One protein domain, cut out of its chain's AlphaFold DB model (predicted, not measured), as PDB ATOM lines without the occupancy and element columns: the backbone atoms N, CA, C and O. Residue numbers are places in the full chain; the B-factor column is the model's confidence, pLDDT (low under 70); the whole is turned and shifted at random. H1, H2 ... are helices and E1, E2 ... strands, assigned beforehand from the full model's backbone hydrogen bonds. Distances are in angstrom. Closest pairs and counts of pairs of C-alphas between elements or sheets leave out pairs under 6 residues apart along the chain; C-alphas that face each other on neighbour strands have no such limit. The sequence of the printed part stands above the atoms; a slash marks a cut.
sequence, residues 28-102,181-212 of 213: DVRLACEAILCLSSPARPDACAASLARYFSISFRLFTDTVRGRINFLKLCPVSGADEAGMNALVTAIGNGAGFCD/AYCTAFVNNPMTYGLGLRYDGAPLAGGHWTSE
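What this domain is: This is residues 28 to 102 and 181 to 212 of the 213 residues of the protein "TrbM protein" of Azospirillum brasilense (UniProt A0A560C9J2). What shape does the backbone make? A body of crossed helices, with H1, H3, H4 and H6 packed round H5 and H2 packed on H1, leads into an arm at one end of the long axis, the hairpin of strands E1 and E2. What is it made of? The printed part has 107 residues with six named helices, H1 to H6, then two named strands, antiparallel in the order E1 - E2; its class is mostly helix. It is compact, with a radius of gyration of the C-alphas of 14.8 A, and spans 46 by 32 by 28 A.

How they stand to each other: How does the first helix stand? H1, residues 28 to 40, touches H2, residues 46 to 57, about perpendicular at 74 degrees; their closest C-alphas, Leu 31 and Ser 51, are 4.6 A apart. Which helix is the hub? H5, residues 87 to 95, touches four helices, among them H3, residues 63 to 74, and H6, residues 181 to 187. The closest C-alphas are Ile 71 and Gly 95 at 5.2 A for H3, and Ala 93 and Tyr 182 at 5.6 A for H6. What pairs the strands? In the hairpin of E1, residues 197 to 200, and E2, residues 208 to 211, N 198 and O 210 are within hydrogen-bond range at 2.9 A. Are the helix backbones complete? Every O i to N i+4 pair is within hydrogen-bond range in H1, H3 and H5, against 6 of 8 in H2 and 2 of 3 in H6; H4, residues 78 to 81, is too short for one.

Where its parts are: Where does H1 begin? C-alpha 28 is at (196.582, 263.567, 314.956), and H1 is 17.9 A long. Where does E2 end? C-alpha 211 is at (175.502, 287.532, 315.761).

The domain as a whole: Where is the cut? Residues 103 to 180 are not printed; C-alphas 102 and 181 are 14.1 A apart. Where is confidence low? Residues 42 to 43, 81 to 85, 99 to 100, 191 to 195 and 212 are under 70.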
ATOM      1  N   ASP A  28     197.983 263.380 315.361       92.50
ATOM      2  CA  ASP A  28     196.582 263.567 314.956       92.50
ATOM      3  C   ASP A  28     195.632 263.772 316.146       92.50
ATOM      4  O   ASP A  28     194.610 264.433 315.992       92.50
ATOM      5  N   VAL A  29     195.978 263.283 317.344       93.31
ATOM      6  CA  VAL A  29     195.176 263.502 318.561       93.31
ATOM      7  C   VAL A  29     195.152 264.987 318.930       93.31
ATOM      8  O   VAL A  29     194.088 265.543 319.206       93.31
ATOM      9  N   ARG A  30     196.315 265.653 318.877       92.94
ATOM     10  CA  ARG A  30     196.418 267.102 319.107       92.94
ATOM     11  C   ARG A  30     195.619 267.879 318.068       92.94
ATOM     12  O   ARG A  30     194.794 268.713 318.429       92.94
ATOM     13  N   LEU A  31     195.830 267.560 316.789       94.81
ATOM     14  CA  LEU A  31     195.150 268.235 315.682       94.81
ATOM     15  C   LEU A  31     193.633 268.034 315.730       94.81
ATOM     16  O   LEU A  31     192.900 268.945 315.360       94.81
ATOM     17  N   ALA A  32     193.153 266.881 316.195       94.94
ATOM     18  CA  ALA A  32     191.730 266.627 316.377       94.94
ATOM     19  C   ALA A  32     191.124 267.542 317.447       94.94
ATOM     20  O   ALA A  32     190.113 268.192 317.189       94.94
ATOM     21  N   CYS A  33     191.758 267.647 318.619       91.50
ATOM     22  CA  CYS A  33     191.287 268.536 319.682       91.50
ATOM     23  C   CYS A  33     191.339 270.015 319.271       91.50
ATOM     24  O   CYS A  33     190.378 270.751 319.497       91.50
ATOM     25  N   GLU A  34     192.418 270.439 318.607       90.88
ATOM     26  CA  GLU A  34     192.532 271.788 318.041       90.88
ATOM     27  C   GLU A  34     191.459 272.039 316.972       90.88
ATOM     28  O   GLU A  34     190.840 273.098 316.965       90.88
ATOM     29  N   ALA A  35     191.182 271.062 316.100       92.25
ATOM     30  CA  ALA A  35     190.148 271.183 315.076       92.25
ATOM     31  C   ALA A  35     188.753 271.341 315.693       92.25
ATOM     32  O   ALA A  35     187.988 272.165 315.204       92.25
ATOM     33  N   ILE A  36     188.424 270.614 316.771       89.12
ATOM     34  CA  ILE A  36     187.153 270.800 317.493       89.12
ATOM     35  C   ILE A  36     187.030 272.243 317.979       89.12
ATOM     36  O   ILE A  36     185.998 272.870 317.743       89.12
ATOM     37  N   LEU A  37     188.077 272.790 318.603       85.56
ATOM     38  CA  LEU A  37     188.059 274.162 319.113       85.56
ATOM     39  C   LEU A  37     187.926 275.183 317.971       85.56
ATOM     40  O   LEU A  37     187.106 276.094 318.038       85.56
ATOM     41  N   CYS A  38     188.688 274.992 316.894       87.25
ATOM     42  CA  CYS A  38     188.687 275.869 315.725       87.25
ATOM     43  C   CYS A  38     187.377 275.821 314.927       87.25
ATOM     44  O   CYS A  38     186.958 276.839 314.390       87.25
ATOM     45  N   LEU A  39     186.726 274.658 314.835       86.19
ATOM     46  CA  LEU A  39     185.431 274.493 314.160       86.19
ATOM     47  C   LEU A  39     184.256 274.934 315.043       86.19
ATOM     48  O   LEU A  39     183.188 275.235 314.520       86.19
ATOM     49  N   SER A  40     184.462 274.980 316.361       79.50
ATOM     50  CA  SER A  40     183.498 275.510 317.334       79.50
ATOM     51  C   SER A  40     183.533 277.038 317.448       79.50
ATOM     52  O   SER A  40     182.629 277.629 318.033       79.50
ATOM     53  N   SER A  41     184.570 277.680 316.901       73.31
ATOM     54  CA  SER A  41     184.794 279.122 316.990       73.31
ATOM     55  C   SER A  41     184.582 279.813 315.637       73.31
ATOM     56  O   SER A  41     185.060 279.329 314.610       73.31
ATOM     57  N   PRO A  42     183.948 280.998 315.610       63.25
ATOM     58  CA  PRO A  42     183.887 281.820 314.405       63.25
ATOM     59  C   PRO A  42     185.241 282.482 314.081       63.25
ATOM     60  O   PRO A  42     185.469 282.903 312.947       63.25
ATOM     61  N   ALA A  43     186.158 282.584 315.053       64.50
ATOM     62  CA  ALA A  43     187.500 283.117 314.838       64.50
ATOM     63  C   ALA A  43     188.435 282.016 314.324       64.50
ATOM     64  O   ALA A  43     188.618 280.989 314.977       64.50
ATOM     65  N   ARG A  44     189.071 282.266 313.174       70.12
ATOM     66  CA  ARG A  44     190.052 281.364 312.555       70.12
ATOM     67  C   ARG A  44     191.448 281.995 312.591       70.12
ATOM     68  O   ARG A  44     191.890 282.514 311.569       70.12
ATOM     69  N   PRO A  45     192.122 282.022 313.755       77.25
ATOM     70  CA  PRO A  45     193.509 282.466 313.823       77.25
ATOM     71  C   PRO A  45     194.413 281.515 313.028       77.25
ATOM     72  O   PRO A  45     194.071 280.348 312.828       77.25
ATOM     73  N   ASP A  46     195.608 281.976 312.657       81.94
ATOM     74  CA  ASP A  46     196.591 281.158 311.926       81.94
ATOM     75  C   ASP A  46     196.966 279.863 312.670       81.94
ATOM     76  O   ASP A  46     197.301 278.856 312.048       81.94
ATOM     77  N   ALA A  47     196.817 279.844 314.000       85.44
ATOM     78  CA  ALA A  47     196.980 278.651 314.831       85.44
ATOM     79  C   ALA A  47     196.054 277.485 314.422       85.44
ATOM     80  O   ALA A  47     196.395 276.325 314.635       85.44
ATOM     81  N   CYS A  48     194.913 277.768 313.789       90.31
ATOM     82  CA  CYS A  48     193.981 276.753 313.301       90.31
ATOM     83  C   CYS A  48     194.375 276.157 311.941       90.31
ATOM     84  O   CYS A  48     193.764 275.182 311.505       90.31
ATOM     85  N   ALA A  49     195.365 276.717 311.236       91.06
ATOM     86  CA  ALA A  49     195.651 276.327 309.856       91.06
ATOM     87  C   ALA A  49     196.022 274.840 309.731       91.06
ATOM     88  O   ALA A  49     195.510 274.154 308.849       91.06
ATOM     89  N   ALA A  50     196.859 274.318 310.633       93.19
ATOM     90  CA  ALA A  50     197.311 272.926 310.582       93.19
ATOM     91  C   ALA A  50     196.183 271.925 310.893       93.19
ATOM     92  O   ALA A  50     195.996 270.947 310.163       93.19
ATOM     93  N   SER A  51     195.408 272.180 311.949       93.75
ATOM     94  CA  SER A  51     194.305 271.315 312.378       93.75
ATOM     95  C   SER A  51     193.163 271.307 311.360       93.75
ATOM     96  O   SER A  51     192.673 270.237 310.985       93.75
ATOM     97  N   LEU A  52     192.807 272.476 310.817       92.31
ATOM     98  CA  LEU A  52     191.809 272.598 309.756       92.31
ATOM     99  C   LEU A  52     192.293 271.989 308.438       92.31
ATOM    100  O   LEU A  52     191.525 271.278 307.792       92.31
ATOM    101  N   ALA A  53     193.556 272.196 308.045       94.44
ATOM    102  CA  ALA A  53     194.109 271.562 306.847       94.44
ATOM    103  C   ALA A  53     194.027 270.035 306.950       94.44
ATOM    104  O   ALA A  53     193.593 269.374 306.001       94.44
ATOM    105  N   ARG A  54     194.354 269.467 308.119       96.31
ATOM    106  CA  ARG A  54     194.215 268.026 308.325       96.31
ATOM    107  C   ARG A  54     192.756 267.583 308.253       96.31
ATOM    108  O   ARG A  54     192.463 266.655 307.500       96.31
ATOM    109  N   TYR A  55     191.848 268.266 308.945       94.56
ATOM    110  CA  TYR A  55     190.412 267.968 308.914       94.56
ATOM    111  C   TYR A  55     189.836 267.994 307.487       94.56
ATOM    112  O   TYR A  55     189.173 267.046 307.057       94.56
ATOM    113  N   PHE A  56     190.122 269.048 306.716       93.19
ATOM    114  CA  PHE A  56     189.586 269.213 305.364       93.19
ATOM    115  C   PHE A  56     190.278 268.337 304.317       93.19
ATOM    116  O   PHE A  56     189.643 268.011 303.315       93.19
ATOM    117  N   SER A  57     191.512 267.880 304.565       95.75
ATOM    118  CA  SER A  57     192.185 266.882 303.716       95.75
ATOM    119  C   SER A  57     191.533 265.493 303.765       95.75
ATOM    120  O   SER A  57     191.808 264.649 302.915       95.75
ATOM    121  N   ILE A  58     190.660 265.237 304.747       96.19
ATOM    122  CA  ILE A  58     189.843 264.024 304.789       96.19
ATOM    123  C   ILE A  58     188.678 264.214 303.817       96.19
ATOM    124  O   ILE A  58     187.704 264.916 304.110       96.19
ATOM    125  N   SER A  59     188.797 263.574 302.658       94.00
ATOM    126  CA  SER A  59     187.784 263.544 301.608       94.00
ATOM    127  C   SER A  59     187.747 262.169 300.950       94.00
ATOM    128  O   SER A  59     188.789 261.631 300.576       94.00
ATOM    129  N   PHE A  60     186.550 261.628 300.767       95.06
ATOM    130  CA  PHE A  60     186.301 260.392 300.030       95.06
ATOM    131  C   PHE A  60     185.370 260.663 298.847       95.06
ATOM    132  O   PHE A  60     184.783 261.736 298.728       95.06
ATOM    133  N   ARG A  61     185.196 259.662 297.978       93.69
ATOM    134  CA  ARG A  61     184.298 259.756 296.815       93.69
ATOM    135  C   ARG A  61     182.838 260.001 297.209       93.69
ATOM    136  O   ARG A  61     182.118 260.676 296.484       93.69
ATOM    137  N   LEU A  62     182.400 259.425 298.330       91.50
ATOM    138  CA  LEU A  62     181.053 259.606 298.867       91.50
ATOM    139  C   LEU A  62     181.073 260.629 300.006       91.50
ATOM    140  O   LEU A  62     181.924 260.582 300.900       91.50
ATOM    141  N   PHE A  63     180.101 261.543 299.992       87.25
ATOM    142  CA  PHE A  63     179.970 262.572 301.025       87.25
ATOM    143  C   PHE A  63     179.742 261.961 302.414       87.25
ATOM    144  O   PHE A  63     180.377 262.371 303.379       87.25
ATOM    145  N   THR A  64     178.919 260.918 302.507       88.81
ATOM    146  CA  THR A  64     178.661 260.190 303.760       88.81
ATOM    147  C   THR A  64     179.933 259.589 304.361       88.81
ATOM    148  O   THR A  64     180.132 259.656 305.574       88.81
ATOM    149  N   ASP A  65     180.832 259.062 303.527       94.19
ATOM    150  CA  ASP A  65     182.126 258.542 303.975       94.19
ATOM    151  C   ASP A  65     183.071 259.675 304.400       94.19
ATOM    152  O   ASP A  65     183.794 259.533 305.385       94.19
ATOM    153  N   THR A  66     183.018 260.827 303.720       92.88
ATOM    154  CA  THR A  66     183.747 262.055 304.107       92.88
ATOM    155  C   THR A  66     183.334 262.538 305.487       92.88
ATOM    156  O   THR A  66     184.193 262.751 306.345       92.88
ATOM    157  N   VAL A  67     182.029 262.637 305.732       92.38
ATOM    158  CA  VAL A  67     181.473 262.996 307.041       92.38
ATOM    159  C   VAL A  67     181.918 261.993 308.105       92.38
ATOM    160  O   VAL A  67     182.444 262.397 309.142       92.38
ATOM    161  N   ARG A  68     181.798 260.685 307.840       94.12
ATOM    162  CA  ARG A  68     182.220 259.641 308.790       94.12
ATOM    163  C   ARG A  68     183.713 259.729 309.113       94.12
ATOM    164  O   ARG A  68     184.085 259.649 310.278       94.12
ATOM    165  N   GLY A  69     184.564 259.927 308.107       95.88
ATOM    166  CA  GLY A  69     186.008 260.073 308.304       95.88
ATOM    167  C   GLY A  69     186.377 261.306 309.123       95.88
ATOM    168  O   GLY A  69     187.214 261.219 310.018       95.88
ATOM    169  N   ARG A  70     185.710 262.434 308.868       95.31
ATOM    170  CA  ARG A  70     185.886 263.672 309.638       95.31
ATOM    171  C   ARG A  70     185.441 263.510 311.089       95.31
ATOM    172  O   ARG A  70     186.170 263.916 311.987       95.31
ATOM    173  N   ILE A  71     184.300 262.862 311.330       92.88
ATOM    174  CA  ILE A  71     183.829 262.524 312.684       92.88
ATOM    175  C   ILE A  71     184.841 261.619 313.392       92.88
ATOM    176  O   ILE A  71     185.200 261.885 314.535       92.88
ATOM    177  N   ASN A  72     185.338 260.579 312.718       95.25
ATOM    178  CA  ASN A  72     186.319 259.659 313.294       95.25
ATOM    179  C   ASN A  72     187.639 260.356 313.648       95.25
ATOM    180  O   ASN A  72     188.222 260.045 314.680       95.25
ATOM    181  N   PHE A  73     188.083 261.313 312.830       95.81
ATOM    182  CA  PHE A  73     189.244 262.141 313.147       95.81
ATOM    183  C   PHE A  73     189.007 262.995 314.395       95.81
ATOM    184  O   PHE A  73     189.827 262.962 315.302       95.81
ATOM    185  N   LEU A  74     187.875 263.698 314.493       93.56
ATOM    186  CA  LEU A  74     187.560 264.496 315.685       93.56
ATOM    187  C   LEU A  74     187.457 263.619 316.947       93.56
ATOM    188  O   LEU A  74     187.925 264.029 318.006       93.56
ATOM    189  N   LYS A  75     186.946 262.386 316.818       92.81
ATOM    190  CA  LYS A  75     186.878 261.388 317.901       92.81
ATOM    191  C   LYS A  75     188.235 260.907 318.420       92.81
ATOM    192  O   LYS A  75     188.277 260.270 319.468       92.81
ATOM    193  N   LEU A  76     189.342 261.221 317.740       92.44
ATOM    194  CA  LEU A  76     190.683 261.001 318.295       92.44
ATOM    195  C   LEU A  76     190.942 261.882 319.519       92.44
ATOM    196  O   LEU A  76     191.803 261.551 320.329       92.44
ATOM    197  N   CYS A  77     190.203 262.983 319.669       91.62
ATOM    198  CA  CYS A  77     190.305 263.841 320.831       91.62
ATOM    199  C   CYS A  77     189.683 263.157 322.069       91.62
ATOM    200  O   CYS A  77     188.475 262.907 322.061       91.62
ATOM    201  N   PRO A  78     190.435 262.888 323.155       86.56
ATOM    202  CA  PRO A  78     189.949 262.091 324.291       86.56
ATOM    203  C   PRO A  78     188.678 262.647 324.947       86.56
ATOM    204  O   PRO A  78     187.782 261.884 325.305       86.56
ATOM    205  N   VAL A  79     188.547 263.977 325.008       78.62
ATOM    206  CA  VAL A  79     187.363 264.665 325.561       78.62
ATOM    207  C   VAL A  79     186.095 264.486 324.722       78.62
ATOM    208  O   VAL A  79     185.010 264.816 325.176       78.62
ATOM    209  N   SER A  80     186.212 263.981 323.492       71.38
ATOM    210  CA  SER A  80     185.064 263.699 322.623       71.38
ATOM    211  C   SER A  80     184.588 262.246 322.660       71.38
ATOM    212  O   SER A  80     183.502 261.956 322.156       71.38
ATOM    213  N   GLY A  81     185.399 261.347 323.231       62.50
ATOM    214  CA  GLY A  81     185.102 259.919 323.376       62.50
ATOM    215  C   GLY A  81     184.615 259.523 324.771       62.50
ATOM    216  O   GLY A  81     183.903 258.531 324.902       62.50
ATOM    217  N   ALA A  82     184.954 260.298 325.802       61.22
ATOM    218  CA  ALA A  82     184.206 260.274 327.050       61.22
ATOM    219  C   ALA A  82     182.868 260.971 326.769       61.22
ATOM    220  O   ALA A  82     182.877 262.120 326.336       61.22
ATOM    221  N   ASP A  83     181.723 260.306 326.957       60.03
ATOM    222  CA  ASP A  83     180.374 260.888 326.784       60.03
ATOM    223  C   ASP A  83     180.054 261.949 327.867       60.03
ATOM    224  O   ASP A  83     178.954 262.042 328.413       60.03
ATOM    225  N   GLU A  84     181.040 262.768 328.204       60.59
ATOM    226  CA  GLU A  84     180.964 263.876 329.129       60.59
ATOM    227  C   GLU A  84     180.499 265.122 328.355       60.59
ATOM    228  O   GLU A  84     180.970 265.441 327.260       60.59
ATOM    229  N   ALA A  85     179.504 265.816 328.913       59.44
ATOM    230  CA  ALA A  85     179.051 267.143 328.484       59.44
ATOM    231  C   ALA A  85     178.603 267.306 327.008       59.44
ATOM    232  O   ALA A  85     178.636 268.411 326.471       59.44
ATOM    233  N   GLY A  86     178.138 266.245 326.333       70.69
ATOM    234  CA  GLY A  86     177.562 266.366 324.982       70.69
ATOM    235  C   GLY A  86     178.589 266.571 323.857       70.69
ATOM    236  O   GLY A  86     178.221 266.979 322.752       70.69
ATOM    237  N   MET A  87     179.865 266.257 324.101       79.94
ATOM    238  CA  MET A  87     180.953 266.419 323.128       79.94
ATOM    239  C   MET A  87     180.815 265.523 321.889       79.94
ATOM    240  O   MET A  87     181.126 265.942 320.774       79.94
ATOM    241  N   ASN A  88     180.288 264.308 322.045       83.00
ATOM    242  CA  ASN A  88     180.040 263.391 320.928       83.00
ATOM    243  C   ASN A  88     178.956 263.934 319.971       83.00
ATOM    244  O   ASN A  88     179.087 263.859 318.743       83.00
ATOM    245  N   ALA A  89     177.917 264.570 320.529       81.56
ATOM    246  CA  ALA A  89     176.891 265.261 319.754       81.56
ATOM    247  C   ALA A  89     177.477 266.470 319.008       81.56
ATOM    248  O   ALA A  89     177.208 266.631 317.817       81.56
ATOM    249  N   LEU A  90     178.341 267.253 319.664       83.00
ATOM    250  CA  LEU A  90     179.055 268.370 319.040       83.00
ATOM    251  C   LEU A  90     179.935 267.909 317.871       83.00
ATOM    252  O   LEU A  90     179.825 268.439 316.769       83.00
ATOM    253  N   VAL A  91     180.766 266.884 318.070       88.06
ATOM    254  CA  VAL A  91     181.631 266.326 317.016       88.06
ATOM    255  C   VAL A  91     180.816 265.820 315.827       88.06
ATOM    256  O   VAL A  91     181.180 266.054 314.670       88.06
ATOM    257  N   THR A  92     179.690 265.162 316.099       86.12
ATOM    258  CA  THR A  92     178.771 264.706 315.054       86.12
ATOM    259  C   THR A  92     178.150 265.892 314.315       86.12
ATOM    260  O   THR A  92     178.107 265.882 313.086       86.12
ATOM    261  N   ALA A  93     177.726 266.942 315.021       82.12
ATOM    262  CA  ALA A  93     177.195 268.159 314.408       82.12
ATOM    263  C   ALA A  93     178.251 268.854 313.527       82.12
ATOM    264  O   ALA A  93     177.980 269.144 312.362       82.12
ATOM    265  N   ILE A  94     179.478 269.032 314.028       85.50
ATOM    266  CA  ILE A  94     180.603 269.607 313.274       85.50
ATOM    267  C   ILE A  94     180.873 268.794 312.002       85.50
ATOM    268  O   ILE A  94     180.975 269.366 310.917       85.50
ATOM    269  N   GLY A  95     180.940 267.462 312.108       86.94
ATOM    270  CA  GLY A  95     181.117 266.564 310.962       86.94
ATOM    271  C   GLY A  95     180.033 266.704 309.892       86.94
ATOM    272  O   GLY A  95     180.335 266.629 308.703       86.94
ATOM    273  N   ASN A  96     178.795 266.964 310.316       83.75
ATOM    274  CA  ASN A  96     177.650 267.222 309.441       83.75
ATOM    275  C   ASN A  96     177.556 268.681 308.949       83.75
ATOM    276  O   ASN A  96     176.608 269.015 308.244       83.75
ATOM    277  N   GLY A  97     178.529 269.541 309.278       75.56
ATOM    278  CA  GLY A  97     178.615 270.912 308.764       75.56
ATOM    279  C   GLY A  97     178.226 272.018 309.747       75.56
ATOM    280  O   GLY A  97     178.098 273.166 309.331       75.56
ATOM    281  N   ALA A  98     178.078 271.732 311.042       71.31
ATOM    282  CA  ALA A  98     177.660 272.742 312.016       71.31
ATOM    283  C   ALA A  98     178.686 273.848 312.327       71.31
ATOM    284  O   ALA A  98     178.329 274.873 312.894       71.31
ATOM    285  N   GLY A  99     179.933 273.715 311.864       62.78
ATOM    286  CA  GLY A  99     180.927 274.800 311.914       62.78
ATOM    287  C   GLY A  99     180.632 275.996 310.986       62.78
ATOM    288  O   GLY A  99     181.452 276.906 310.896       62.78
ATOM    289  N   PHE A 100     179.496 275.985 310.276       68.88
ATOM    290  CA  PHE A 100     178.984 277.078 309.435       68.88
ATOM    291  C   PHE A 100     177.679 277.680 309.987       68.88
ATOM    292  O   PHE A 100     176.886 278.252 309.243       68.88
ATOM    293  N   CYS A 101     177.414 277.518 311.285       79.44
ATOM    294  CA  CYS A 101     176.260 278.116 311.961       79.44
ATOM    295  C   CYS A 101     176.536 279.564 312.379       79.44
ATOM    296  O   CYS A 101     176.371 279.932 313.539       79.44
ATOM    297  N   ASP A 102     176.995 280.366 311.420       81.00
ATOM    298  CA  ASP A 102     177.163 281.810 311.539       81.00
ATOM    299  C   ASP A 102     176.052 282.546 310.778       81.00
ATOM    300  O   ASP A 102     175.413 281.991 309.875       81.00
ATOM    301  N   ALA A 181     168.547 271.403 311.632       78.00
ATOM    302  CA  ALA A 181     168.874 270.455 312.700       78.00
ATOM    303  C   ALA A 181     170.380 270.398 313.027       78.00
ATOM    304  O   ALA A 181     170.756 270.272 314.193       78.00
ATOM    305  N   TYR A 182     171.241 270.544 312.010       73.88
ATOM    306  CA  TYR A 182     172.691 270.584 312.201       73.88
ATOM    307  C   TYR A 182     173.142 271.817 313.007       73.88
ATOM    308  O   TYR A 182     174.064 271.695 313.809       73.88
ATOM    309  N   CYS A 183     172.473 272.968 312.858       80.06
ATOM    310  CA  CYS A 183     172.741 274.157 313.666       80.06
ATOM    311  C   CYS A 183     172.088 274.111 315.032       80.06
ATOM    312  O   CYS A 183     172.721 274.525 315.993       80.06
ATOM    313  N   THR A 184     170.885 273.563 315.168       79.12
ATOM    314  CA  THR A 184     170.209 273.472 316.470       79.12
ATOM    315  C   THR A 184     171.031 272.667 317.481       79.12
ATOM    316  O   THR A 184     171.155 273.073 318.635       79.12
ATOM    317  N   ALA A 185     171.649 271.560 317.051       71.00
ATOM    318  CA  ALA A 185     172.524 270.749 317.903       71.00
ATOM    319  C   ALA A 185     173.822 271.471 318.301       71.00
ATOM    320  O   ALA A 185     174.394 271.173 319.344       71.00
ATOM    321  N   PHE A 186     174.283 272.396 317.461       74.50
ATOM    322  CA  PHE A 186     175.500 273.159 317.683       74.50
ATOM    323  C   PHE A 186     175.229 274.407 318.510       74.50
ATOM    324  O   PHE A 186     175.920 274.602 319.483       74.50
ATOM    325  N   VAL A 187     174.203 275.205 318.226       75.44
ATOM    326  CA  VAL A 187     173.863 276.418 318.994       75.44
ATOM    327  C   VAL A 187     173.422 276.087 320.424       75.44
ATOM    328  O   VAL A 187     173.778 276.799 321.356       75.44
ATOM    329  N   ASN A 188     172.699 274.979 320.623       74.38
ATOM    330  CA  ASN A 188     172.232 274.568 321.952       74.38
ATOM    331  C   ASN A 188     173.252 273.718 322.729       74.38
ATOM    332  O   ASN A 188     172.926 273.194 323.797       74.38
ATOM    333  N   ASN A 189     174.465 273.528 322.204       74.00
ATOM    334  CA  ASN A 189     175.494 272.788 322.920       74.00
ATOM    335  C   ASN A 189     176.149 273.690 323.993       74.00
ATOM    336  O   ASN A 189     176.517 274.825 323.696       74.00
ATOM    337  N   PRO A 190     176.353 273.211 325.235       70.56
ATOM    338  CA  PRO A 190     176.987 274.010 326.290       70.56
ATOM    339  C   PRO A 190     178.380 274.554 325.932       70.56
ATOM    340  O   PRO A 190     178.800 275.569 326.480       70.56
ATOM    341  N   MET A 191     179.097 273.900 325.011       66.50
ATOM    342  CA  MET A 191     180.482 274.229 324.642       66.50
ATOM    343  C   MET A 191     180.601 275.275 323.522       66.50
ATOM    344  O   MET A 191     181.701 275.722 323.205       66.50
ATOM    345  N   THR A 192     179.484 275.679 322.923       69.12
ATOM    346  CA  THR A 192     179.393 276.614 321.780       69.12
ATOM    347  C   THR A 192     178.524 277.834 322.110       69.12
ATOM    348  O   THR A 192     178.213 278.634 321.227       69.12
ATOM    349  N   TYR A 193     178.181 278.016 323.392       59.91
ATOM    350  CA  TYR A 193     177.290 279.056 323.935       59.91
ATOM    351  C   TYR A 193     177.703 280.511 323.598       59.91
ATOM    352  O   TYR A 193     176.969 281.451 323.877       59.91
ATOM    353  N   GLY A 194     178.867 280.721 322.976       61.75
ATOM    354  CA  GLY A 194     179.412 282.033 322.618       61.75
ATOM    355  C   GLY A 194     179.132 282.525 321.194       61.75
ATOM    356  O   GLY A 194     179.734 283.518 320.798       61.75
ATOM    357  N   LEU A 195     178.290 281.860 320.391       66.88
ATOM    358  CA  LEU A 195     178.021 282.331 319.019       66.88
ATOM    359  C   LEU A 195     177.126 283.577 318.945       66.88
ATOM    360  O   LEU A 195     177.122 284.236 317.908       66.88
ATOM    361  N   GLY A 196     176.342 283.865 319.994       75.06
ATOM    362  CA  GLY A 196     175.444 285.028 320.033       75.06
ATOM    363  C   GLY A 196     174.444 285.086 318.872       75.06
ATOM    364  O   GLY A 196     174.001 286.165 318.492       75.06
ATOM    365  N   LEU A 197     174.144 283.933 318.262       83.38
ATOM    366  CA  LEU A 197     173.347 283.841 317.048       83.38
ATOM    367  C   LEU A 197     171.869 284.095 317.366       83.38
ATOM    368  O   LEU A 197     171.256 283.361 318.145       83.38
ATOM    369  N   ARG A 198     171.291 285.110 316.728       87.88
ATOM    370  CA  ARG A 198     169.911 285.560 316.930       87.88
ATOM    371  C   ARG A 198     169.252 285.811 315.580       87.88
ATOM    372  O   ARG A 198     169.926 286.155 314.619       87.88
ATOM    373  N   TYR A 199     167.941 285.617 315.488       90.75
ATOM    374  CA  TYR A 199     167.173 286.063 314.328       90.75
ATOM    375  C   TYR A 199     166.493 287.390 314.659       90.75
ATOM    376  O   TYR A 199     165.782 287.494 315.662       90.75
ATOM    377  N   ASP A 200     166.709 288.392 313.816       93.06
ATOM    378  CA  ASP A 200     166.202 289.746 313.978       93.06
ATOM    379  C   ASP A 200     165.104 290.040 312.964       93.06
ATOM    380  O   ASP A 200     165.325 289.984 311.759       93.06
ATOM    381  N   GLY A 201     163.920 290.410 313.461       90.50
ATOM    382  CA  GLY A 201     162.767 290.796 312.646       90.50
ATOM    383  C   GLY A 201     161.861 289.631 312.241       90.50
ATOM    384  O   GLY A 201     162.035 288.493 312.666       90.50
ATOM    385  N   ALA A 202     160.849 289.935 311.427       88.12
ATOM    386  CA  ALA A 202     159.970 288.931 310.830       88.12
ATOM    387  C   ALA A 202     160.481 288.569 309.424       88.12
ATOM    388  O   ALA A 202     160.851 289.487 308.688       88.12
ATOM    389  N   PRO A 203     160.439 287.297 308.984       90.19
ATOM    390  CA  PRO A 203     160.943 286.897 307.664       90.19
ATOM    391  C   PRO A 203     160.362 287.716 306.509       90.19
ATOM    392  O   PRO A 203     161.081 288.182 305.628       90.19
ATOM    393  N   LEU A 204     159.057 287.991 306.568       89.25
ATOM    394  CA  LEU A 204     158.360 288.808 305.580       89.25
ATOM    395  C   LEU A 204     158.632 290.313 305.693       89.25
ATOM    396  O   LEU A 204     158.243 291.042 304.790       89.25
ATOM    397  N   ALA A 205     159.309 290.795 306.734       88.62
ATOM    398  CA  ALA A 205     159.688 292.199 306.917       88.62
ATOM    399  C   ALA A 205     161.215 292.405 306.909       88.62
ATOM    400  O   ALA A 205     161.720 293.311 307.564       88.62
ATOM    401  N   GLY A 206     161.952 291.580 306.156       89.62
ATOM    402  CA  GLY A 206     163.413 291.691 306.053       89.62
ATOM    403  C   GLY A 206     164.162 291.060 307.228       89.62
ATOM    404  O   GLY A 206     165.275 291.478 307.553       89.62
ATOM    405  N   GLY A 207     163.538 290.078 307.878       92.75
ATOM    406  CA  GLY A 207     164.161 289.329 308.954       92.75
ATOM    407  C   GLY A 207     165.420 288.596 308.496       92.75
ATOM    408  O   GLY A 207     165.503 288.133 307.354       92.75
ATOM    409  N   HIS A 208     166.410 288.520 309.377       94.88
ATOM    410  CA  HIS A 208     167.712 287.928 309.083       94.88
ATOM    411  C   HIS A 208     168.412 287.461 310.359       94.88
ATOM    412  O   HIS A 208     168.123 287.923 311.459       94.88
ATOM    413  N   TRP A 209     169.362 286.546 310.210       92.81
ATOM    414  CA  TRP A 209     170.252 286.129 311.285       92.81
ATOM    415  C   TRP A 209     171.306 287.204 311.558       92.81
ATOM    416  O   TRP A 209     171.893 287.761 310.628       92.81
ATOM    417  N   THR A 210     171.580 287.445 312.832       90.44
ATOM    418  CA  THR A 210     172.634 288.309 313.359       90.44
ATOM    419  C   THR A 210     173.453 287.549 314.398       90.44
ATOM    420  O   THR A 210     173.056 286.491 314.891       90.44
ATOM    421  N   SER A 211     174.643 288.058 314.700       83.31
ATOM    422  CA  SER A 211     175.502 287.532 315.761       83.31
ATOM    423  C   SER A 211     175.929 288.684 316.664       83.31
ATOM    424  O   SER A 211     176.665 289.566 316.212       83.31
ATOM    425  N   GLU A 212     175.474 288.687 317.914       66.75
ATOM    426  CA  GLU A 212     175.949 289.622 318.935       66.75
ATOM    427  C   GLU A 212     177.292 289.104 319.476       66.75
ATOM    428  O   GLU A 212     177.379 287.976 319.961       66.75
TER     429      GLU A 212